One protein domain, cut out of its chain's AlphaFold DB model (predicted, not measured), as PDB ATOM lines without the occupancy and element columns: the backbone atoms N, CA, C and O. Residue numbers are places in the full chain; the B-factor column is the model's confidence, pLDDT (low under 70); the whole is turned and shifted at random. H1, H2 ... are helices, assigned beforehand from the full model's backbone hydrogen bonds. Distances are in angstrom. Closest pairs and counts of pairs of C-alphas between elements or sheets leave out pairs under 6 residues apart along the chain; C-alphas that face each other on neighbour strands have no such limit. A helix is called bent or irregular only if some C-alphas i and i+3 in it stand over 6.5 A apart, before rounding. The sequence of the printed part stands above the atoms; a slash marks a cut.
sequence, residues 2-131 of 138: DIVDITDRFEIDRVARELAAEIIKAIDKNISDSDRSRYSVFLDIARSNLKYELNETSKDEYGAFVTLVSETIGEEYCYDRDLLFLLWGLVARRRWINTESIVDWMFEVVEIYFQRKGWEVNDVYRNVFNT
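This is residues 2 to 131 of the 138 residues of an uncharacterized protein of Mesorhizobium sp. M5C.F.Cr.IN.023.01.1.1 (UniProt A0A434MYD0). Helix H6 lies in the middle of a globule of helices, with H4, H5 and H8 packed on it; the long helices H2 and H8 run the same way, and H9 packs on both on the side away from H5. The printed part has 130 residues, with nine named helices, H1 to H9 in order, and no named strand: all helix. It is compact, with a radius of gyration of the C-alphas of 14.2 A and spans of 43 by 34 by 26 A.

H1, residues 3 to 7, begins at C-alpha 3 (83.737, -8.901, 110.459). H2, residues 12 to 30, measures 26.5 A from first to last C-alpha; H3 is residues 33 to 38; H4 is residues 40 to 52. H5, residues 59 to 76, measures 25.8 A; H6 is residues 81 to 91 and H7 93 to 96. H8, residues 99 to 117, measures 26.4 A and is only just irregular: C-alphas 108 and 111 are 6.7 A apart. H9, residues 121 to 131, ends at C-alpha 131 (79.867, -19.592, 118.169).

H2, H4, H6 and H8 form a bundle, a group of helices packed together. H4 touches H6 at a shallow tilt of 20 degrees, the same way; their closest C-alphas, Ala 46 and Val 91, are 5.2 A apart. H5 and H6 form a hairpin, closest at C-alphas Gly 74 and Arg 81, 5.2 A. H9 touches H2 at a steep tilt of 52 degrees, closest at C-alphas Glu 22 and Val 124, 5.6 A. H1 and H7 touch H8, H7 only just and only at the corner; H3 touches no helix. Every O i to N i+4 pair is within hydrogen-bond range in H1, H2, H3, H4, H6 and H9, against 13 of 14 in H5 and 12 of 15 in H8; H7 is too short for one.

The C-alphas farthest apart, Arg 9 and Glu 76, are 43.0 A apart. The printed part has no cut and no long link. pLDDT is under 70 in residues 55 to 65 and 92 to 100.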
ATOM      1  N   ASP A   2      81.916  -5.687 113.659       84.06
ATOM      2  CA  ASP A   2      82.256  -5.852 112.254       84.06
ATOM      3  C   ASP A   2      82.931  -7.217 112.044       84.06
ATOM      4  O   ASP A   2      83.451  -7.805 112.996       84.06
ATOM      5  N   ILE A   3      82.944  -7.730 110.816       85.75
ATOM      6  CA  ILE A   3      83.737  -8.901 110.459       85.75
ATOM      7  C   ILE A   3      85.233  -8.674 110.726       85.75
ATOM      8  O   ILE A   3      85.898  -9.609 111.172       85.75
ATOM      9  N   VAL A   4      85.728  -7.436 110.580       86.44
ATOM     10  CA  VAL A   4      87.114  -7.058 110.922       86.44
ATOM     11  C   VAL A   4      87.418  -7.346 112.399       86.44
ATOM     12  O   VAL A   4      88.419  -7.989 112.715       86.44
ATOM     13  N   ASP A   5      86.499  -6.985 113.307       88.75
ATOM     14  CA  ASP A   5      86.647  -7.246 114.749       88.75
ATOM     15  C   ASP A   5      86.759  -8.752 115.057       88.75
ATOM     16  O   ASP A   5      87.348  -9.153 116.067       88.75
ATOM     17  N   ILE A   6      86.132  -9.594 114.228       89.38
ATOM     18  CA  ILE A   6      86.097 -11.050 114.390       89.38
ATOM     19  C   ILE A   6      87.380 -11.671 113.824       89.38
ATOM     20  O   ILE A   6      87.979 -12.518 114.491       89.38
ATOM     21  N   THR A   7      87.839 -11.247 112.642       88.31
ATOM     22  CA  THR A   7      89.076 -11.766 112.032       88.31
ATOM     23  C   THR A   7      90.334 -11.373 112.803       88.31
ATOM     24  O   THR A   7      91.316 -12.108 112.759       88.31
ATOM     25  N   ASP A   8      90.294 -10.289 113.581       89.62
ATOM     26  CA  ASP A   8      91.378  -9.914 114.502       89.62
ATOM     27  C   ASP A   8      91.487 -10.841 115.730       89.62
ATOM     28  O   ASP A   8      92.508 -10.852 116.422       89.62
ATOM     29  N   ARG A   9      90.434 -11.611 116.042       90.56
ATOM     30  CA  ARG A   9      90.330 -12.420 117.273       90.56
ATOM     31  C   ARG A   9      90.342 -13.927 117.042       90.56
ATOM     32  O   ARG A   9      90.638 -14.675 117.974       90.56
ATOM     33  N   PHE A  10      89.986 -14.379 115.845       90.06
ATOM     34  CA  PHE A  10      89.860 -15.793 115.511       90.06
ATOM     35  C   PHE A  10      90.560 -16.102 114.190       90.06
ATOM     36  O   PHE A  10      90.641 -15.253 113.307       90.06
ATOM     37  N   GLU A  11      91.027 -17.342 114.034       88.06
ATOM     38  CA  GLU A  11      91.625 -17.798 112.779       88.06
ATOM     39  C   GLU A  11      90.657 -17.622 111.611       88.06
ATOM     40  O   GLU A  11      89.504 -18.062 111.657       88.06
ATOM     41  N   ILE A  12      91.157 -17.020 110.538       83.38
ATOM     42  CA  ILE A  12      90.350 -16.638 109.386       83.38
ATOM     43  C   ILE A  12      89.616 -17.815 108.734       83.38
ATOM     44  O   ILE A  12      88.455 -17.674 108.363       83.38
ATOM     45  N   ASP A  13      90.234 -18.998 108.669       81.38
ATOM     46  CA  ASP A  13      89.594 -20.211 108.148       81.38
ATOM     47  C   ASP A  13      88.349 -20.595 108.957       81.38
ATOM     48  O   ASP A  13      87.315 -20.982 108.400       81.38
ATOM     49  N   ARG A  14      88.424 -20.451 110.284       87.06
ATOM     50  CA  ARG A  14      87.299 -20.719 111.185       87.06
ATOM     51  C   ARG A  14      86.212 -19.666 111.016       87.06
ATOM     52  O   ARG A  14      85.043 -20.029 110.897       87.06
ATOM     53  N   VAL A  15      86.594 -18.388 110.937       88.19
ATOM     54  CA  VAL A  15      85.660 -17.282 110.674       88.19
ATOM     55  C   VAL A  15      84.923 -17.504 109.359       88.19
ATOM     56  O   VAL A  15      83.698 -17.478 109.347       88.19
ATOM     57  N   ALA A  16      85.638 -17.809 108.277       85.62
ATOM     58  CA  ALA A  16      85.065 -18.030 106.953       85.62
ATOM     59  C   ALA A  16      84.028 -19.155 106.934       85.62
ATOM     60  O   ALA A  16      82.975 -19.041 106.302       85.62
ATOM     61  N   ARG A  17      84.315 -20.256 107.635       86.38
ATOM     62  CA  ARG A  17      83.410 -21.404 107.706       86.38
ATOM     63  C   ARG A  17      82.131 -21.079 108.474       86.38
ATOM     64  O   ARG A  17      81.046 -21.372 107.973       86.38
ATOM     65  N   GLU A  18      82.257 -20.492 109.662       90.75
ATOM     66  CA  GLU A  18      81.098 -20.140 110.491       90.75
ATOM     67  C   GLU A  18      80.267 -19.030 109.841       90.75
ATOM     68  O   GLU A  18      79.039 -19.099 109.818       90.75
ATOM     69  N   LEU A  19      80.927 -18.053 109.223       90.62
ATOM     70  CA  LEU A  19      80.277 -16.983 108.479       90.62
ATOM     71  C   LEU A  19      79.447 -17.527 107.324       90.62
ATOM     72  O   LEU A  19      78.273 -17.191 107.198       90.62
ATOM     73  N   ALA A  20      80.013 -18.431 106.524       89.31
ATOM     74  CA  ALA A  20      79.275 -19.037 105.431       89.31
ATOM     75  C   ALA A  20      78.057 -19.842 105.923       89.31
ATOM     76  O   ALA A  20      76.989 -19.792 105.310       89.31
ATOM     77  N   ALA A  21      78.186 -20.543 107.052       91.81
ATOM     78  CA  ALA A  21      77.072 -21.259 107.661       91.81
ATOM     79  C   ALA A  21      75.960 -20.309 108.144       91.81
ATOM     80  O   ALA A  21      74.784 -20.562 107.876       91.81
ATOM     81  N   GLU A  22      76.310 -19.214 108.819       94.50
ATOM     82  CA  GLU A  22      75.338 -18.226 109.301       94.50
ATOM     83  C   GLU A  22      74.682 -17.436 108.160       94.50
ATOM     84  O   GLU A  22      73.480 -17.179 108.218       94.50
ATOM     85  N   ILE A  23      75.407 -17.132 107.077       94.00
ATOM     86  CA  ILE A  23      74.824 -16.517 105.876       94.00
ATOM     87  C   ILE A  23      73.781 -17.451 105.248       94.00
ATOM     88  O   ILE A  23      72.667 -17.009 104.967       94.00
ATOM     89  N   ILE A  24      74.081 -18.748 105.079       93.81
ATOM     90  CA  ILE A  24      73.096 -19.716 104.559       93.81
ATOM     91  C   ILE A  24      71.860 -19.783 105.464       93.81
ATOM     92  O   ILE A  24      70.739 -19.768 104.957       93.81
ATOM     93  N   LYS A  25      72.034 -19.799 106.793       94.81
ATOM     94  CA  LYS A  25      70.903 -19.767 107.738       94.81
ATOM     95  C   LYS A  25      70.075 -18.490 107.599       94.81
ATOM     96  O   LYS A  25      68.847 -18.552 107.650       94.81
ATOM     97  N   ALA A  26      70.721 -17.340 107.424       95.31
ATOM     98  CA  ALA A  26      70.038 -16.067 107.234       95.31
ATOM     99  C   ALA A  26      69.254 -16.033 105.914       95.31
ATOM    100  O   ALA A  26      68.101 -15.600 105.916       95.31
ATOM    101  N   ILE A  27      69.819 -16.554 104.820       94.69
ATOM    102  CA  ILE A  27      69.090 -16.745 103.557       94.69
ATOM    103  C   ILE A  27      67.887 -17.652 103.800       94.69
ATOM    104  O   ILE A  27      66.767 -17.273 103.486       94.69
ATOM    105  N   ASP A  28      68.088 -18.807 104.434       93.44
ATOM    106  CA  ASP A  28      67.016 -19.757 104.722       93.44
ATOM    107  C   ASP A  28      65.907 -19.178 105.602       93.44
ATOM    108  O   ASP A  28      64.759 -19.585 105.477       93.44
ATOM    109  N   LYS A  29      66.203 -18.225 106.479       94.25
ATOM    110  CA  LYS A  29      65.181 -17.583 107.306       94.25
ATOM    111  C   LYS A  29      64.343 -16.565 106.528       94.25
ATOM    112  O   LYS A  29      63.170 -16.394 106.847       94.25
ATOM    113  N   ASN A  30      64.942 -15.869 105.563       94.38
ATOM    114  CA  ASN A  30      64.346 -14.677 104.955       94.38
ATOM    115  C   ASN A  30      63.922 -14.855 103.487       94.38
ATOM    116  O   ASN A  30      63.184 -14.025 102.959       94.38
ATOM    117  N   ILE A  31      64.380 -15.910 102.811       93.25
ATOM    118  CA  ILE A  31      64.023 -16.193 101.420       93.25
ATOM    119  C   ILE A  31      62.581 -16.708 101.311       93.25
ATOM    120  O   ILE A  31      62.125 -17.502 102.136       93.25
ATOM    121  N   SER A  32      61.864 -16.275 100.269       92.38
ATOM    122  CA  SER A  32      60.503 -16.746  99.988       92.38
ATOM    123  C   SER A  32      60.488 -18.232  99.601       92.38
ATOM    124  O   SER A  32      61.484 -18.759  99.107       92.38
ATOM    125  N   ASP A  33      59.354 -18.922  99.750       92.81
ATOM    126  CA  ASP A  33      59.234 -20.332  99.337       92.81
ATOM    127  C   ASP A  33      59.414 -20.527  97.822       92.81
ATOM    128  O   ASP A  33      59.995 -21.520  97.369       92.81
ATOM    129  N   SER A  34      58.951 -19.552  97.033       91.31
ATOM    130  CA  SER A  34      59.146 -19.544  95.580       91.31
ATOM    131  C   SER A  34      60.628 -19.451  95.235       91.31
ATOM    132  O   SER A  34      61.118 -20.211  94.400       91.31
ATOM    133  N   ASP A  35      61.350 -18.539  95.885       90.88
ATOM    134  CA  ASP A  35      62.782 -18.388  95.666       90.88
ATOM    135  C   ASP A  35      63.531 -19.616  96.183       90.88
ATOM    136  O   ASP A  35      64.332 -20.184  95.455       90.88
ATOM    137  N   ARG A  36      63.211 -20.133  97.372       91.19
ATOM    138  CA  ARG A  36      63.804 -21.377  97.888       91.19
ATOM    139  C   ARG A  36      63.714 -22.520  96.877       91.19
ATOM    140  O   ARG A  36      64.694 -23.232  96.676       91.19
ATOM    141  N   SER A  37      62.557 -22.680  96.237       90.81
ATOM    142  CA  SER A  37      62.357 -23.692  95.196       90.81
ATOM    143  C   SER A  37      63.231 -23.409  93.974       90.81
ATOM    144  O   SER A  37      63.916 -24.307  93.483       90.81
ATOM    145  N   ARG A  38      63.261 -22.147  93.531       88.75
ATOM    146  CA  ARG A  38      64.069 -21.677  92.402       88.75
ATOM    147  C   ARG A  38      65.571 -21.902  92.630       88.75
ATOM    148  O   ARG A  38      66.227 -22.449  91.756       88.75
ATOM    149  N   TYR A  39      66.110 -21.567  93.803       89.56
ATOM    150  CA  TYR A  39      67.541 -21.710  94.123       89.56
ATOM    151  C   TYR A  39      67.908 -23.049  94.775       89.56
ATOM    152  O   TYR A  39      69.032 -23.195  95.256       89.56
ATOM    153  N   SER A  40      66.994 -24.021  94.823       90.25
ATOM    154  CA  SER A  40      67.153 -25.263  95.599       90.25
ATOM    155  C   SER A  40      68.475 -25.984  95.326       90.25
ATOM    156  O   SER A  40      69.212 -26.283  96.263       90.25
ATOM    157  N   VAL A  41      68.836 -26.160  94.052       86.88
ATOM    158  CA  VAL A  41      70.098 -26.799  93.647       86.88
ATOM    159  C   VAL A  41      71.320 -26.028  94.161       86.88
ATOM    160  O   VAL A  41      72.239 -26.630  94.714       86.88
ATOM    161  N   PHE A  42      71.335 -24.699  94.031       87.56
ATOM    162  CA  PHE A  42      72.452 -23.865  94.490       87.56
ATOM    163  C   PHE A  42      72.587 -23.890  96.017       87.56
ATOM    164  O   PHE A  42      73.691 -24.031  96.546       87.56
ATOM    165  N   LEU A  43      71.458 -23.817  96.726       90.81
ATOM    166  CA  LEU A  43      71.407 -23.927  98.182       90.81
ATOM    167  C   LEU A  43      71.925 -25.290  98.655       90.81
ATOM    168  O   LEU A  43      72.702 -25.358  99.606       90.81
ATOM    169  N   ASP A  44      71.540 -26.373  97.985       90.00
ATOM    170  CA  ASP A  44      71.979 -27.723  98.337       90.00
ATOM    171  C   ASP A  44      73.472 -27.934  98.078       90.00
ATOM    172  O   ASP A  44      74.152 -28.534  98.916       90.00
ATOM    173  N   ILE A  45      74.016 -27.377  96.991       86.81
ATOM    174  CA  ILE A  45      75.463 -27.380  96.734       86.81
ATOM    175  C   ILE A  45      76.203 -26.615  97.837       86.81
ATOM    176  O   ILE A  45      77.149 -27.154  98.414       86.81
ATOM    177  N   ALA A  46      75.761 -25.403  98.187       87.69
ATOM    178  CA  ALA A  46      76.391 -24.605  99.239       87.69
ATOM    179  C   ALA A  46      76.370 -25.324 100.600       87.69
ATOM    180  O   ALA A  46      77.398 -25.430 101.275       87.69
ATOM    181  N   ARG A  47      75.228 -25.913 100.976       89.75
ATOM    182  CA  ARG A  47      75.087 -26.718 102.202       89.75
ATOM    183  C   ARG A  47      75.960 -27.970 102.181       89.75
ATOM    184  O   ARG A  47      76.554 -28.314 103.202       89.75
ATOM    185  N   SER A  48      76.026 -28.662 101.047       87.56
ATOM    186  CA  SER A  48      76.872 -29.845 100.881       87.56
ATOM    187  C   SER A  48      78.347 -29.476 101.040       87.56
ATOM    188  O   SER A  48      79.073 -30.123 101.794       87.56
ATOM    189  N   ASN A  49      78.768 -28.360 100.442       84.25
ATOM    190  CA  ASN A  49      80.137 -27.873 100.543       84.25
ATOM    191  C   ASN A  49      80.539 -27.454 101.971       84.25
ATOM    192  O   ASN A  49      81.689 -27.630 102.371       84.25
ATOM    193  N   LEU A  50      79.608 -26.943 102.782       84.38
ATOM    194  CA  LEU A  50      79.862 -26.670 104.207       84.38
ATOM    195  C   LEU A  50      80.128 -27.946 105.029       84.38
ATOM    196  O   LEU A  50      80.843 -27.900 106.038       84.38
ATOM    197  N   LYS A  51      79.548 -29.079 104.608       85.75
ATOM    198  CA  LYS A  51      79.664 -30.377 105.291       85.75
ATOM    199  C   LYS A  51      80.872 -31.184 104.831       85.75
ATOM    200  O   LYS A  51      81.588 -31.712 105.674       85.75
ATOM    201  N   TYR A  52      81.061 -31.296 103.520       82.19
ATOM    202  CA  TYR A  52      82.007 -32.241 102.925       82.19
ATOM    203  C   TYR A  52      83.262 -31.596 102.362       82.19
ATOM    204  O   TYR A  52      84.205 -32.329 102.104       82.19
ATOM    205  N   GLU A  53      83.271 -30.270 102.209       74.56
ATOM    206  CA  GLU A  53      84.382 -29.518 101.629       74.56
ATOM    207  C   GLU A  53      84.784 -30.047 100.243       74.56
ATOM    208  O   GLU A  53      85.592 -30.959 100.081       74.56
ATOM    209  N   LEU A  54      84.166 -29.474  99.214       70.25
ATOM    210  CA  LEU A  54      84.452 -29.811  97.831       70.25
ATOM    211  C   LEU A  54      85.894 -29.425  97.490       70.25
ATOM    212  O   LEU A  54      86.408 -28.390  97.914       70.25
ATOM    213  N   ASN A  55      86.544 -30.278  96.704       64.62
ATOM    214  CA  ASN A  55      87.872 -30.001  96.182       64.62
ATOM    215  C   ASN A  55      87.747 -29.009  95.018       64.62
ATOM    216  O   ASN A  55      87.117 -29.324  94.007       64.62
ATOM    217  N   GLU A  56      88.315 -27.817  95.166       62.09
ATOM    218  CA  GLU A  56      88.246 -26.762  94.156       62.09
ATOM    219  C   GLU A  56      89.482 -26.818  93.250       62.09
ATOM    220  O   GLU A  56      90.604 -26.511  93.662       62.09
ATOM    221  N   THR A  57      89.286 -27.213  91.989       54.31
ATOM    222  CA  THR A  57      90.324 -27.168  90.956       54.31
ATOM    223  C   THR A  57      90.507 -25.736  90.458       54.31
ATOM    224  O   THR A  57      89.733 -25.226  89.663       54.31
ATOM    225  N   SER A  58      91.582 -25.097  90.921       58.56
ATOM    226  CA  SER A  58      92.140 -23.831  90.421       58.56
ATOM    227  C   SER A  58      91.275 -22.558  90.522       58.56
ATOM    228  O   SER A  58      90.048 -22.553  90.594       58.56
ATOM    229  N   LYS A  59      91.967 -21.411  90.527       59.25
ATOM    230  CA  LYS A  59      91.339 -20.092  90.572       59.25
ATOM    231  C   LYS A  59      90.666 -19.743  89.216       59.25
ATOM    232  O   LYS A  59      89.516 -19.310  89.156       59.25
ATOM    233  N   ASP A  60      91.312 -19.941  88.087       61.88
ATOM    234  CA  ASP A  60      90.778 -19.367  86.839       61.88
ATOM    235  C   ASP A  60      89.483 -20.052  86.361       61.88
ATOM    236  O   ASP A  60      88.553 -19.384  85.904       61.88
ATOM    237  N   GLU A  61      89.353 -21.356  86.605       64.56
ATOM    238  CA  GLU A  61      88.178 -22.150  86.222       64.56
ATOM    239  C   GLU A  61      86.898 -21.715  86.956       64.56
ATOM    240  O   GLU A  61      85.835 -21.612  86.345       64.56
ATOM    241  N   TYR A  62      86.987 -21.379  88.247       66.19
ATOM    242  CA  TYR A  62      85.810 -20.952  89.007       66.19
ATOM    243  C   TYR A  62      85.384 -19.509  88.701       66.19
ATOM    244  O   TYR A  62      84.190 -19.227  88.662       66.19
ATOM    245  N   GLY A  63      86.327 -18.595  88.437       66.50
ATOM    246  CA  GLY A  63      85.970 -17.232  88.024       66.50
ATOM    247  C   GLY A  63      85.182 -17.246  86.712       66.50
ATOM    248  O   GLY A  63      84.139 -16.601  86.598       66.50
ATOM    249  N   ALA A  64      85.629 -18.074  85.762       69.88
ATOM    250  CA  ALA A  64      84.908 -18.333  84.523       69.88
ATOM    251  C   ALA A  64      83.540 -18.990  84.777       69.88
ATOM    252  O   ALA A  64      82.548 -18.577  84.183       69.88
ATOM    253  N   PHE A  65      83.460 -19.961  85.691       69.56
ATOM    254  CA  PHE A  65      82.208 -20.637  86.033       69.56
ATOM    255  C   PHE A  65      81.173 -19.707  86.690       69.56
ATOM    256  O   PHE A  65      80.016 -19.708  86.278       69.56
ATOM    257  N   VAL A  66      81.564 -18.880  87.666       70.06
ATOM    258  CA  VAL A  66      80.657 -17.909  88.306       70.06
ATOM    259  C   VAL A  66      80.171 -16.877  87.310       70.06
ATOM    260  O   VAL A  66      78.983 -16.564  87.310       70.06
ATOM    261  N   THR A  67      81.064 -16.377  86.458       72.25
ATOM    262  CA  THR A  67      80.705 -15.435  85.393       72.25
ATOM    263  C   THR A  67      79.692 -16.083  84.454       72.25
ATOM    264  O   THR A  67      78.599 -15.556  84.274       72.25
ATOM    265  N   LEU A  68      79.984 -17.294  83.965       70.62
ATOM    266  CA  LEU A  68      79.089 -18.053  83.091       70.62
ATOM    267  C   LEU A  68      77.711 -18.263  83.726       70.62
ATOM    268  O   LEU A  68      76.696 -17.983  83.098       70.62
ATOM    269  N   VAL A  69      77.657 -18.740  84.969       70.50
ATOM    270  CA  VAL A  69      76.397 -19.026  85.663       70.50
ATOM    271  C   VAL A  69      75.629 -17.732  85.962       70.50
ATOM    272  O   VAL A  69      74.425 -17.673  85.726       70.50
ATOM    273  N   SER A  70      76.300 -16.669  86.398       71.00
ATOM    274  CA  SER A  70      75.644 -15.403  86.762       71.00
ATOM    275  C   SER A  70      75.147 -14.615  85.552       71.00
ATOM    276  O   SER A  70      74.065 -14.033  85.611       71.00
ATOM    277  N   GLU A  71      75.897 -14.612  84.451       72.50
ATOM    278  CA  GLU A  71      75.524 -13.896  83.228       72.50
ATOM    279  C   GLU A  71      74.544 -14.703  82.377       72.50
ATOM    280  O   GLU A  71      73.548 -14.161  81.913       72.50
ATOM    281  N   THR A  72      74.770 -16.010  82.229       71.31
ATOM    282  CA  THR A  72      73.957 -16.849  81.335       71.31
ATOM    283  C   THR A  72      72.673 -17.305  82.021       71.31
ATOM    284  O   THR A  72      71.577 -17.067  81.522       71.31
ATOM    285  N   ILE A  73      72.783 -17.926  83.202       73.00
ATOM    286  CA  ILE A  73      71.611 -18.480  83.900       73.00
ATOM    287  C   ILE A  73      70.807 -17.354  84.553       73.00
ATOM    288  O   ILE A  73      69.576 -17.363  84.512       73.00
ATOM    289  N   GLY A  74      71.503 -16.365  85.120       70.75
ATOM    290  CA  GLY A  74      70.892 -15.189  85.730       70.75
ATOM    291  C   GLY A  74      69.942 -14.439  84.800       70.75
ATOM    292  O   GLY A  74      68.823 -14.111  85.194       70.75
ATOM    293  N   GLU A  75      70.380 -14.182  83.566       71.56
ATOM    294  CA  GLU A  75      69.596 -13.458  82.562       71.56
ATOM    295  C   GLU A  75      68.453 -14.286  81.985       71.56
ATOM    296  O   GLU A  75      67.318 -13.820  81.943       71.56
ATOM    297  N   GLU A  76      68.744 -15.517  81.570       74.88
ATOM    298  CA  GLU A  76      67.800 -16.337  80.812       74.88
ATOM    299  C   GLU A  76      66.634 -16.845  81.671       74.88
ATOM    300  O   GLU A  76      65.505 -16.962  81.195       74.88
ATOM    301  N   TYR A  77      66.879 -17.105  82.957       73.00
ATOM    302  CA  TYR A  77      65.906 -17.749  83.842       73.00
ATOM    303  C   TYR A  77      65.391 -16.834  84.960       73.00
ATOM    304  O   TYR A  77      64.791 -17.314  85.926       73.00
ATOM    305  N   CYS A  78      65.595 -15.517  84.836       76.62
ATOM    306  CA  CYS A  78      65.120 -14.512  85.793       76.62
ATOM    307  C   CYS A  78      65.540 -14.813  87.245       76.62
ATOM    308  O   CYS A  78      64.762 -14.611  88.190       76.62
ATOM    309  N   TYR A  79      66.754 -15.337  87.431       83.69
ATOM    310  CA  TYR A  79      67.332 -15.443  88.763       83.69
ATOM    311  C   TYR A  79      67.808 -14.059  89.220       83.69
ATOM    312  O   TYR A  79      68.296 -13.240  88.443       83.69
ATOM    313  N   ASP A  80      67.691 -13.820  90.517       86.69
ATOM    314  CA  ASP A  80      68.401 -12.770  91.225       86.69
ATOM    315  C   ASP A  80      69.898 -13.080  91.142       86.69
ATOM    316  O   ASP A  80      70.402 -14.009  91.783       86.69
ATOM    317  N   ARG A  81      70.589 -12.324  90.285       82.44
ATOM    318  CA  ARG A  81      72.015 -12.505  90.014       82.44
ATOM    319  C   ARG A  81      72.858 -12.299  91.265       82.44
ATOM    320  O   ARG A  81      73.821 -13.036  91.448       82.44
ATOM    321  N   ASP A  82      72.475 -11.364  92.132       84.94
ATOM    322  CA  ASP A  82      73.229 -11.060  93.348       84.94
ATOM    323  C   ASP A  82      73.136 -12.233  94.335       84.94
ATOM    324  O   ASP A  82      74.143 -12.654  94.905       84.94
ATOM    325  N   LEU A  83      71.944 -12.827  94.486       88.25
ATOM    326  CA  LEU A  83      71.773 -14.021  95.318       88.25
ATOM    327  C   LEU A  83      72.530 -15.222  94.744       88.25
ATOM    328  O   LEU A  83      73.178 -15.956  95.486       88.25
ATOM    329  N   LEU A  84      72.452 -15.432  93.431       84.56
ATOM    330  CA  LEU A  84      73.161 -16.515  92.755       84.56
ATOM    331  C   LEU A  84      74.680 -16.388  92.950       84.56
ATOM    332  O   LEU A  84      75.345 -17.362  93.306       84.56
ATOM    333  N   PHE A  85      75.210 -15.178  92.769       82.31
ATOM    334  CA  PHE A  85      76.616 -14.855  92.976       82.31
ATOM    335  C   PHE A  85      77.035 -15.090  94.431       82.31
ATOM    336  O   PHE A  85      78.047 -15.739  94.688       82.31
ATOM    337  N   LEU A  86      76.221 -14.644  95.391       87.81
ATOM    338  CA  LEU A  86      76.465 -14.855  96.815       87.81
ATOM    339  C   LEU A  86      76.477 -16.346  97.183       87.81
ATOM    340  O   LEU A  86      77.395 -16.798  97.867       87.81
ATOM    341  N   LEU A  87      75.506 -17.132  96.703       87.44
ATOM    342  CA  LEU A  87      75.448 -18.578  96.950       87.44
ATOM    343  C   LEU A  87      76.678 -19.298  96.400       87.44
ATOM    344  O   LEU A  87      77.232 -20.168  97.072       87.44
ATOM    345  N   TRP A  88      77.140 -18.911  95.214       81.25
ATOM    346  CA  TRP A  88      78.375 -19.455  94.670       81.25
ATOM    347  C   TRP A  88      79.600 -19.004  95.452       81.25
ATOM    348  O   TRP A  88      80.468 -19.842  95.704       81.25
ATOM    349  N   GLY A  89      79.676 -17.743  95.875       79.94
ATOM    350  CA  GLY A  89      80.773 -17.243  96.704       79.94
ATOM    351  C   GLY A  89      80.939 -18.046  97.998       79.94
ATOM    352  O   GLY A  89      82.054 -18.381  98.389       79.94
ATOM    353  N   LEU A  90      79.830 -18.484  98.603       82.69
ATOM    354  CA  LEU A  90      79.836 -19.369  99.776       82.69
ATOM    355  C   LEU A  90      80.401 -20.766  99.478       82.69
ATOM    356  O   LEU A  90      80.987 -21.410 100.361       82.69
ATOM    357  N   VAL A  91      80.244 -21.239  98.237       77.19
ATOM    358  CA  VAL A  91      80.900 -22.460  97.763       77.19
ATOM    359  C   VAL A  91      82.409 -22.224  97.687       77.19
ATOM    360  O   VAL A  91      83.137 -22.919  98.379       77.19
ATOM    361  N   ALA A  92      82.872 -21.192  96.980       69.31
ATOM    362  CA  ALA A  92      84.307 -20.946  96.777       69.31
ATOM    363  C   ALA A  92      85.022 -20.193  97.903       69.31
ATOM    364  O   ALA A  92      86.122 -19.667  97.707       69.31
ATOM    365  N   ARG A  93      84.424 -20.131  99.098       68.88
ATOM    366  CA  ARG A  93      84.926 -19.329 100.222       68.88
ATOM    367  C   ARG A  93      86.406 -19.576 100.510       68.88
ATOM    368  O   ARG A  93      87.113 -18.617 100.786       68.88
ATOM    369  N   ARG A  94      86.890 -20.824 100.366       63.56
ATOM    370  CA  ARG A  94      88.290 -21.227 100.613       63.56
ATOM    371  C   ARG A  94      89.309 -20.451  99.793       63.56
ATOM    372  O   ARG A  94      90.430 -20.224 100.234       63.56
ATOM    373  N   ARG A  95      88.910 -19.999  98.613       62.34
ATOM    374  CA  ARG A  95      89.754 -19.245  97.697       62.34
ATOM    375  C   ARG A  95      90.021 -17.805  98.142       62.34
ATOM    376  O   ARG A  95      91.042 -17.232  97.742       62.34
ATOM    377  N   TRP A  96      89.105 -17.238  98.923       60.22
ATOM    378  CA  TRP A  96      89.177 -15.885  99.477       60.22
ATOM    379  C   TRP A  96      89.656 -15.875 100.926       60.22
ATOM    380  O   TRP A  96      89.666 -14.820 101.549       60.22
ATOM    381  N   ILE A  97      90.088 -17.023 101.467       57.47
ATOM    382  CA  ILE A  97      90.631 -17.105 102.825       57.47
ATOM    383  C   ILE A  97      92.082 -16.604 102.849       57.47
ATOM    384  O   ILE A  97      93.044 -17.342 103.035       57.47
ATOM    385  N   ASN A  98      92.236 -15.305 102.620       59.97
ATOM    386  CA  ASN A  98      93.276 -14.486 103.223       59.97
ATOM    387  C   ASN A  98      92.587 -13.247 103.827       59.97
ATOM    388  O   ASN A  98      91.449 -12.936 103.467       59.97
ATOM    389  N   THR A  99      93.219 -12.604 104.809       59.59
ATOM    390  CA  THR A  99      92.554 -11.641 105.709       59.59
ATOM    391  C   THR A  99      91.906 -10.474 104.987       59.59
ATOM    392  O   THR A  99      90.832 -10.048 105.386       59.59
ATOM    393  N   GLU A 100      92.494 -10.024 103.883       68.06
ATOM    394  CA  GLU A 100      91.937  -8.940 103.074       68.06
ATOM    395  C   GLU A 100      90.780  -9.440 102.196       68.06
ATOM    396  O   GLU A 100      89.692  -8.876 102.230       68.06
ATOM    397  N   SER A 101      90.940 -10.574 101.504       75.50
ATOM    398  CA  SER A 101      89.949 -11.035 100.519       75.50
ATOM    399  C   SER A 101      88.599 -11.433 101.118       75.50
ATOM    400  O   SER A 101      87.581 -11.274 100.447       75.50
ATOM    401  N   ILE A 102      88.549 -11.955 102.351       75.44
ATOM    402  CA  ILE A 102      87.258 -12.271 102.980       75.44
ATOM    403  C   ILE A 102      86.525 -11.012 103.442       75.44
ATOM    404  O   ILE A 102      85.305 -10.946 103.320       75.44
ATOM    405  N   VAL A 103      87.260 -10.030 103.964       79.50
ATOM    406  CA  VAL A 103      86.701  -8.762 104.441       79.50
ATOM    407  C   VAL A 103      86.176  -7.965 103.252       79.50
ATOM    408  O   VAL A 103      85.022  -7.538 103.270       79.50
ATOM    409  N   ASP A 104      86.969  -7.874 102.184       81.38
ATOM    410  CA  ASP A 104      86.574  -7.222 100.936       81.38
ATOM    411  C   ASP A 104      85.328  -7.886 100.345       81.38
ATOM    412  O   ASP A 104      84.333  -7.215 100.078       81.38
ATOM    413  N   TRP A 105      85.315  -9.222 100.237       82.44
ATOM    414  CA  TRP A 105      84.142  -9.946  99.748       82.44
ATOM    415  C   TRP A 105      82.889  -9.685 100.597       82.44
ATOM    416  O   TRP A 105      81.789  -9.528 100.059       82.44
ATOM    417  N   MET A 106      83.037  -9.624 101.920       82.38
ATOM    418  CA  MET A 106      81.921  -9.367 102.825       82.38
ATOM    419  C   MET A 106      81.303  -7.991 102.599       82.38
ATOM    420  O   MET A 106      80.085  -7.907 102.421       82.38
ATOM    421  N   PHE A 107      82.129  -6.945 102.541       82.88
ATOM    422  CA  PHE A 107      81.659  -5.589 102.272       82.88
ATOM    423  C   PHE A 107      81.084  -5.445 100.866       82.88
ATOM    424  O   PHE A 107      80.035  -4.831 100.695       82.88
ATOM    425  N   GLU A 108      81.736  -6.021  99.857       82.44
ATOM    426  CA  GLU A 108      81.327  -5.860  98.462       82.44
ATOM    427  C   GLU A 108      80.051  -6.631  98.122       82.44
ATOM    428  O   GLU A 108      79.237  -6.171  97.324       82.44
ATOM    429  N   VAL A 109      79.862  -7.818  98.695       84.31
ATOM    430  CA  VAL A 109      78.868  -8.765  98.177       84.31
ATOM    431  C   VAL A 109      77.782  -9.034  99.197       84.31
ATOM    432  O   VAL A 109      76.597  -8.883  98.900       84.31
ATOM    433  N   VAL A 110      78.167  -9.439 100.405       89.38
ATOM    434  CA  VAL A 110      77.206  -9.898 101.410       89.38
ATOM    435  C   VAL A 110      76.471  -8.724 102.034       89.38
ATOM    436  O   VAL A 110      75.240  -8.732 102.053       89.38
ATOM    437  N   GLU A 111      77.184  -7.697 102.494       91.69
ATOM    438  CA  GLU A 111      76.556  -6.529 103.112       91.69
ATOM    439  C   GLU A 111      75.683  -5.760 102.126       91.69
ATOM    440  O   GLU A 111      74.534  -5.454 102.445       91.69
ATOM    441  N   ILE A 112      76.176  -5.526 100.902       90.31
ATOM    442  CA  ILE A 112      75.393  -4.863  99.851       90.31
ATOM    443  C   ILE A 112      74.114  -5.649  99.558       90.31
ATOM    444  O   ILE A 112      73.032  -5.057  99.478       90.31
ATOM    445  N   TYR A 113      74.200  -6.976  99.422       91.88
ATOM    446  CA  TYR A 113      73.022  -7.800  99.172       91.88
ATOM    447  C   TYR A 113      72.032  -7.758 100.345       91.88
ATOM    448  O   TYR A 113      70.841  -7.509 100.141       91.88
ATOM    449  N   PHE A 114      72.507  -7.937 101.581       94.38
ATOM    450  CA  PHE A 114      71.664  -7.903 102.779       94.38
ATOM    451  C   PHE A 114      70.990  -6.539 102.941       94.38
ATOM    452  O   PHE A 114      69.778  -6.478 103.148       94.38
ATOM    453  N   GLN A 115      71.727  -5.446 102.740       92.50
ATOM    454  CA  GLN A 115      71.188  -4.091 102.771       92.50
ATOM    455  C   GLN A 115      70.083  -3.896 101.723       92.50
ATOM    456  O   GLN A 115      69.012  -3.387 102.053       92.50
ATOM    457  N   ARG A 116      70.298  -4.340 100.475       92.25
ATOM    458  CA  ARG A 116      69.289  -4.261  99.398       92.25
ATOM    459  C   ARG A 116      68.017  -5.041  99.726       92.25
ATOM    460  O   ARG A 116      66.931  -4.629  99.322       92.25
ATOM    461  N   LYS A 117      68.140  -6.160 100.441       92.75
ATOM    462  CA  LYS A 117      67.004  -6.989 100.874       92.75
ATOM    463  C   LYS A 117      66.379  -6.540 102.198       92.75
ATOM    464  O   LYS A 117      65.323  -7.055 102.557       92.75
ATOM    465  N   GLY A 118      66.995  -5.593 102.907       93.44
ATOM    466  CA  GLY A 118      66.578  -5.181 104.249       93.44
ATOM    467  C   GLY A 118      66.806  -6.267 105.305       93.44
ATOM    468  O   GLY A 118      65.998  -6.414 106.219       93.44
ATOM    469  N   TRP A 119      67.854  -7.082 105.148       94.06
ATOM    470  CA  TRP A 119      68.227  -8.156 106.069       94.06
ATOM    471  C   TRP A 119      69.357  -7.705 107.005       94.06
ATOM    472  O   TRP A 119      70.288  -7.018 106.591       94.06
ATOM    473  N   GLU A 120      69.306  -8.125 108.269       92.50
ATOM    474  CA  GLU A 120      70.253  -7.696 109.308       92.50
ATOM    475  C   GLU A 120      71.542  -8.536 109.304       92.50
ATOM    476  O   GLU A 120      71.622  -9.590 109.939       92.50
ATOM    477  N   VAL A 121      72.586  -8.055 108.620       92.50
ATOM    478  CA  VAL A 121      73.904  -8.726 108.592       92.50
ATOM    479  C   VAL A 121      74.592  -8.735 109.966       92.50
ATOM    480  O   VAL A 121      75.319  -9.663 110.307       92.50
ATOM    481  N   ASN A 122      74.287  -7.761 110.827       91.94
ATOM    482  CA  ASN A 122      74.845  -7.685 112.180       91.94
ATOM    483  C   ASN A 122      74.496  -8.904 113.052       91.94
ATOM    484  O   ASN A 122      75.275  -9.270 113.937       91.94
ATOM    485  N   ASP A 123      73.342  -9.538 112.822       93.25
ATOM    486  CA  ASP A 123      72.969 -10.759 113.539       93.25
ATOM    487  C   ASP A 123      73.835 -11.949 113.104       93.25
ATOM    488  O   ASP A 123      74.223 -12.756 113.950       93.25
ATOM    489  N   VAL A 124      74.217 -12.013 111.822       94.50
ATOM    490  CA  VAL A 124      75.175 -13.001 111.299       94.50
ATOM    491  C   VAL A 124      76.506 -12.853 112.034       94.50
ATOM    492  O   VAL A 124      76.982 -13.810 112.642       94.50
ATOM    493  N   TYR A 125      77.073 -11.643 112.075       94.44
ATOM    494  CA  TYR A 125      78.348 -11.380 112.757       94.44
ATOM    495  C   TYR A 125      78.297 -11.716 114.244       94.44
ATOM    496  O   TYR A 125      79.206 -12.353 114.780       94.44
ATOM    497  N   ARG A 126      77.199 -11.351 114.916       94.56
ATOM    498  CA  ARG A 126      76.988 -11.688 116.326       94.56
ATOM    499  C   ARG A 126      76.980 -13.193 116.566       94.56
ATOM    500  O   ARG A 126      77.631 -13.659 117.502       94.56
ATOM    501  N   ASN A 127      76.281 -13.952 115.730       95.38
ATOM    502  CA  ASN A 127      76.202 -15.402 115.869       95.38
ATOM    503  C   ASN A 127      77.545 -16.085 115.599       95.38
ATOM    504  O   ASN A 127      77.921 -16.989 116.349       95.38
ATOM    505  N   VAL A 128      78.289 -15.623 114.588       94.38
ATOM    506  CA  VAL A 128      79.644 -16.115 114.293       94.38
ATOM    507  C   VAL A 128      80.556 -15.906 115.499       94.38
ATOM    508  O   VAL A 128      81.151 -16.861 115.998       94.38
ATOM    509  N   PHE A 129      80.611 -14.681 116.029       95.00
ATOM    510  CA  PHE A 129      81.431 -14.362 117.197       95.00
ATOM    511  C   PHE A 129      81.079 -15.226 118.413       95.00
ATOM    512  O   PHE A 129      81.971 -15.770 119.067       95.00
ATOM    513  N   ASN A 130      79.787 -15.378 118.716       94.75
ATOM    514  CA  ASN A 130      79.326 -16.177 119.853       94.75
ATOM    515  C   ASN A 130      79.708 -17.655 119.697       94.75
ATOM    516  O   ASN A 130      80.193 -18.275 120.645       94.75
ATOM    517  N   THR A 131      79.527 -18.203 118.493       94.81
ATOM    518  CA  THR A 131      79.867 -19.592 118.169       94.81
ATOM    519  C   THR A 131      81.363 -19.835 118.351       94.81
ATOM    520  O   THR A 131      81.748 -20.718 119.117       94.81
TER     521      THR A 131